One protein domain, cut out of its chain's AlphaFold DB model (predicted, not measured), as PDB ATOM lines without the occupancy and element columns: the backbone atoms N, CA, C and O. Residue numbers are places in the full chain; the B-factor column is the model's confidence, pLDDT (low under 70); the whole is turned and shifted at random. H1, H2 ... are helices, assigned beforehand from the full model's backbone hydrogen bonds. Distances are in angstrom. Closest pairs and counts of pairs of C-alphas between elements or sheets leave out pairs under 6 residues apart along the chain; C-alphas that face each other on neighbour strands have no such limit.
ATOM      1  N   ALA A 107     148.697 102.201 168.421       96.56
ATOM      2  CA  ALA A 107     148.256 101.961 167.054       96.56
ATOM      3  C   ALA A 107     146.756 102.242 166.915       96.56
ATOM      4  O   ALA A 107     145.935 101.667 167.626       96.56
ATOM      5  N   ILE A 108     146.389 103.110 165.972       95.25
ATOM      6  CA  ILE A 108     144.991 103.442 165.698       95.25
ATOM      7  C   ILE A 108     144.652 103.029 164.268       95.25
ATOM      8  O   ILE A 108     145.198 103.613 163.332       95.25
ATOM      9  N   PRO A 109     143.729 102.072 164.065       94.75
ATOM     10  CA  PRO A 109     143.280 101.724 162.727       94.75
ATOM     11  C   PRO A 109     142.598 102.925 162.066       94.75
ATOM     12  O   PRO A 109     141.510 103.331 162.484       94.75
ATOM     13  N   GLY A 110     143.193 103.490 161.014       94.50
ATOM     14  CA  GLY A 110     142.655 104.702 160.373       94.50
ATOM     15  C   GLY A 110     141.227 104.493 159.854       94.50
ATOM     16  O   GLY A 110     140.364 105.372 159.944       94.50
ATOM     17  N   LYS A 111     140.940 103.264 159.411       94.62
ATOM     18  CA  LYS A 111     139.611 102.826 158.975       94.62
ATOM     19  C   LYS A 111     138.540 102.982 160.059       94.62
ATOM     20  O   LYS A 111     137.423 103.361 159.728       94.62
ATOM     21  N   VAL A 112     138.866 102.751 161.337       93.94
ATOM     22  CA  VAL A 112     137.908 102.903 162.449       93.94
ATOM     23  C   VAL A 112     137.421 104.346 162.555       93.94
ATOM     24  O   VAL A 112     136.217 104.571 162.683       93.94
ATOM     25  N   ILE A 113     138.327 105.324 162.453       95.75
ATOM     26  CA  ILE A 113     137.976 106.751 162.508       95.75
ATOM     27  C   ILE A 113     137.062 107.104 161.330       95.75
ATOM     28  O   ILE A 113     135.975 107.655 161.517       95.75
ATOM     29  N   ILE A 114     137.476 106.741 160.115       96.44
ATOM     30  CA  ILE A 114     136.755 107.094 158.887       96.44
ATOM     31  C   ILE A 114     135.375 106.433 158.824       96.44
ATOM     32  O   ILE A 114     134.391 107.102 158.503       96.44
ATOM     33  N   ASP A 115     135.266 105.147 159.149       95.88
ATOM     34  CA  ASP A 115     133.986 104.435 159.143       95.88
ATOM     35  C   ASP A 115     133.022 105.001 160.184       95.88
ATOM     36  O   ASP A 115     131.851 105.227 159.872       95.88
ATOM     37  N   THR A 116     133.519 105.299 161.389       96.12
ATOM     38  CA  THR A 116     132.727 105.931 162.453       96.12
ATOM     39  C   THR A 116     132.154 107.261 161.979       96.12
ATOM     40  O   THR A 116     130.940 107.464 162.014       96.12
ATOM     41  N   LEU A 117     133.003 108.147 161.451       96.44
ATOM     42  CA  LEU A 117     132.581 109.458 160.956       96.44
ATOM     43  C   LEU A 117     131.604 109.348 159.779       96.44
ATOM     44  O   LEU A 117     130.629 110.090 159.722       96.44
ATOM     45  N   ASN A 118     131.804 108.387 158.874       95.75
ATOM     46  CA  ASN A 118     130.881 108.129 157.768       95.75
ATOM     47  C   ASN A 118     129.505 107.645 158.243       95.75
ATOM     48  O   ASN A 118     128.490 108.019 157.655       95.75
ATOM     49  N   ILE A 119     129.449 106.801 159.275       95.75
ATOM     50  CA  ILE A 119     128.181 106.342 159.853       95.75
ATOM     51  C   ILE A 119     127.472 107.506 160.549       95.75
ATOM     52  O   ILE A 119     126.276 107.700 160.338       95.75
ATOM     53  N   LEU A 120     128.203 108.309 161.327       96.06
ATOM     54  CA  LEU A 120     127.647 109.475 162.015       96.06
ATOM     55  C   LEU A 120     127.161 110.556 161.035       96.06
ATOM     56  O   LEU A 120     126.133 111.182 161.287       96.06
ATOM     57  N   ASP A 121     127.851 110.747 159.911       97.00
ATOM     58  CA  ASP A 121     127.445 111.637 158.814       97.00
ATOM     59  C   ASP A 121     126.145 111.148 158.163       97.00
ATOM     60  O   ASP A 121     125.172 111.895 158.064       97.00
ATOM     61  N   LYS A 122     126.063 109.852 157.826       96.00
ATOM     62  CA  LYS A 122     124.829 109.229 157.307       96.00
ATOM     63  C   LYS A 122     123.658 109.318 158.287       96.00
ATOM     64  O   LYS A 122     122.513 109.418 157.855       96.00
ATOM     65  N   ALA A 123     123.935 109.275 159.589       96.19
ATOM     66  CA  ALA A 123     122.938 109.439 160.643       96.19
ATOM     67  C   ALA A 123     122.559 110.913 160.906       96.19
ATOM     68  O   ALA A 123     121.655 111.167 161.700       96.19
ATOM     69  N   GLY A 124     123.232 111.880 160.273       97.31
ATOM     70  CA  GLY A 124     122.989 113.313 160.459       97.31
ATOM     71  C   GLY A 124     123.524 113.887 161.777       97.31
ATOM     72  O   GLY A 124     123.112 114.975 162.175       97.31
ATOM     73  N   VAL A 125     124.421 113.172 162.464       97.31
ATOM     74  CA  VAL A 125     125.007 113.579 163.755       97.31
ATOM     75  C   VAL A 125     126.208 114.505 163.557       97.31
ATOM     76  O   VAL A 125     126.391 115.460 164.310       97.31
ATOM     77  N   VAL A 126     127.019 114.247 162.530       96.56
ATOM     78  CA  VAL A 126     128.154 115.097 162.137       96.56
ATOM     79  C   VAL A 126     127.997 115.542 160.689       96.56
ATOM     80  O   VAL A 126     127.216 114.962 159.940       96.56
ATOM     81  N   LYS A 127     128.734 116.580 160.285       95.69
ATOM     82  CA  LYS A 127     128.735 117.073 158.904       95.69
ATOM     83  C   LYS A 127     130.059 116.748 158.239       95.69
ATOM     84  O   LYS A 127     131.106 117.188 158.714       95.69
ATOM     85  N   ARG A 128     130.008 116.030 157.120       94.88
ATOM     86  CA  ARG A 128     131.180 115.821 156.270       94.88
ATOM     87  C   ARG A 128     131.733 117.156 155.745       94.88
ATOM     88  O   ARG A 128     130.980 117.925 155.143       94.88
ATOM     89  N   PRO A 129     133.034 117.438 155.924       94.06
ATOM     90  CA  PRO A 129     133.673 118.601 155.315       94.06
ATOM     91  C   PRO A 129     133.815 118.415 153.794       94.06
ATOM     92  O   PRO A 129     133.823 117.289 153.298       94.06
ATOM     93  N   MET A 130     133.982 119.511 153.041       92.69
ATOM     94  CA  MET A 130     134.048 119.465 151.566       92.69
ATOM     95  C   MET A 130     135.127 118.517 151.024       92.69
ATOM     96  O   MET A 130     134.922 117.881 149.995       92.69
ATOM     97  N   HIS A 131     136.260 118.401 151.720       92.38
ATOM     98  CA  HIS A 131     137.384 117.554 151.314       92.38
ATOM     99  C   HIS A 131     137.334 116.131 151.897       92.38
ATOM    100  O   HIS A 131     138.290 115.376 151.734       92.38
ATOM    101  N   GLY A 132     136.234 115.755 152.558       93.81
ATOM    102  CA  GLY A 132     136.106 114.482 153.266       93.81
ATOM    103  C   GLY A 132     136.864 114.446 154.596       93.81
ATOM    104  O   GLY A 132     137.637 115.345 154.920       93.81
ATOM    105  N   PHE A 133     136.597 113.413 155.396       96.31
ATOM    106  CA  PHE A 133     137.311 113.185 156.651       96.31
ATOM    107  C   PHE A 133     138.713 112.637 156.383       96.31
ATOM    108  O   PHE A 133     138.881 111.772 155.522       96.31
ATOM    109  N   LYS A 134     139.691 113.102 157.160       95.50
ATOM    110  CA  LYS A 134     141.052 112.563 157.201       95.50
ATOM    111  C   LYS A 134     141.317 112.051 158.607       95.50
ATOM    112  O   LYS A 134     140.958 112.720 159.570       95.50
ATOM    113  N   ALA A 135     141.881 110.854 158.740       95.12
ATOM    114  CA  ALA A 135     142.092 110.243 160.054       95.12
ATOM    115  C   ALA A 135     143.123 111.032 160.879       95.12
ATOM    116  O   ALA A 135     143.007 111.132 162.098       95.12
ATOM    117  N   GLU A 136     144.082 111.640 160.189       95.06
ATOM    118  CA  GLU A 136     145.160 112.468 160.717       95.06
ATOM    119  C   GLU A 136     144.642 113.700 161.467       95.06
ATOM    120  O   GLU A 136     145.280 114.140 162.416       95.06
ATOM    121  N   ASP A 137     143.461 114.212 161.106       94.62
ATOM    122  CA  ASP A 137     142.850 115.366 161.777       94.62
ATOM    123  C   ASP A 137     142.377 115.033 163.209       94.62
ATOM    124  O   ASP A 137     142.082 115.933 163.995       94.62
ATOM    125  N   PHE A 138     142.282 113.744 163.558       94.75
ATOM    126  CA  PHE A 138     141.734 113.256 164.832       94.75
ATOM    127  C   PHE A 138     142.777 112.601 165.736       94.75
ATOM    128  O   PHE A 138     142.430 112.065 166.790       94.75
ATOM    129  N   ILE A 139     144.049 112.629 165.340       95.38
ATOM    130  CA  ILE A 139     145.141 112.028 166.100       95.38
ATOM    131  C   ILE A 139     146.335 112.975 166.189       95.38
ATOM    132  O   ILE A 139     146.484 113.897 165.395       95.38
ATOM    133  N   ASN A 140     147.228 112.714 167.140       95.00
ATOM    134  CA  ASN A 140     148.552 113.322 167.153       95.00
ATOM    135  C   ASN A 140     149.579 112.278 166.688       95.00
ATOM    136  O   ASN A 140     149.882 111.340 167.426       95.00
ATOM    137  N   THR A 141     150.127 112.450 165.483       94.50
ATOM    138  CA  THR A 141     151.097 111.518 164.878       94.50
ATOM    139  C   THR A 141     152.452 111.485 165.584       94.50
ATOM    140  O   THR A 141     153.246 110.580 165.347       94.50
ATOM    141  N   GLU A 142     152.741 112.448 166.464       94.56
ATOM    142  CA  GLU A 142     153.903 112.368 167.351       94.56
ATOM    143  C   GLU A 142     153.672 111.369 168.491       94.56
ATOM    144  O   GLU A 142     154.632 110.895 169.092       94.56
ATOM    145  N   VAL A 143     152.418 111.051 168.824       96.94
ATOM    146  CA  VAL A 143     152.049 110.212 169.974       96.94
ATOM    147  C   VAL A 143     151.630 108.809 169.546       96.94
ATOM    148  O   VAL A 143     152.015 107.832 170.186       96.94
ATOM    149  N   VAL A 144     150.846 108.707 168.476       96.94
ATOM    150  CA  VAL A 144     150.278 107.451 167.972       96.94
ATOM    151  C   VAL A 144     150.554 107.295 166.484       96.94
ATOM    152  O   VAL A 144     150.805 108.271 165.779       96.94
ATOM    153  N   ARG A 145     150.465 106.062 165.988       96.69
ATOM    154  CA  ARG A 145     150.586 105.750 164.562       96.69
ATOM    155  C   ARG A 145     149.257 105.268 163.996       96.69
ATOM    156  O   ARG A 145     148.540 104.512 164.649       96.69
ATOM    157  N   LEU A 146     148.961 105.681 162.768       95.81
ATOM    158  CA  LEU A 146     147.869 105.086 162.006       95.81
ATOM    159  C   LEU A 146     148.310 103.732 161.454       95.81
ATOM    160  O   LEU A 146     149.437 103.601 160.970       95.81
ATOM    161  N   VAL A 147     147.415 102.750 161.540       94.00
ATOM    162  CA  VAL A 147     147.576 101.403 160.972       94.00
ATOM    163  C   VAL A 147     146.397 101.014 160.090       94.00
ATOM    164  O   VAL A 147     145.325 101.666 160.185       94.00
TER     165      VAL A 147
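What this domain is: This is residues 107 to 147 of the 147 residues of the protein "Periplasmic-binding protein-like protein II, putative" of Rhizoctonia solani AG-3 Rhs1AP (UniProt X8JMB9). The printed part is an elongated, closed-up loop of chain: one long helix, H1, forms one side, and the chain then folds back through a long unnamed stretch to a single short helical turn, H2, which packs on the first residues of H1. Beyond H2 the last residues swing out and return to the beginning, where residues 145 to 146 pair with residues 107 to 108, parallel, as strands do. The 41 printed residues hold two named helices, H1 then H2, and no named strand; the class is all helix, though under half of the residues, 17 of 41, are in named elements. The whole is only just compact, close to loose, with a radius of gyration of the C-alphas of 10.8 A and spans of 31 by 17 by 12 A.

Where its parts are: The printed part begins at Ala 107, with its C-alpha at (148.256, 101.961, 167.054). H1 is residues 110 to 122, 18.6 A from first to last C-alpha, from (142.655, 104.702, 160.373) to (124.829, 109.229, 157.307). H2 is residues 135 to 138, and its last C-alpha is at (141.734, 113.256, 164.832).

How they stand to each other: H1 touches H2 with residues 110 to 114 alone. Their closest C-alphas are those of Gly 110 and Ala 135, 5.6 A apart. In H1 every O i to N i+4 pair is within hydrogen-bond range; H2, with 4 residues, is too short for such a pair, and its 1 pair of O i and N i+3 is within range.

The domain as a whole: The two C-alphas farthest apart are those of Ala 123 and Glu 142, at 31.8 A, while those of Ala 107 and Val 147, the first and last printed, are 6.1 A apart. The link from H1 to H2, residues 123 to 134, is long. The printed part has no cut and ends at the chain's last residue. Its mean pLDDT is 95.4, and no printed residue is under 70.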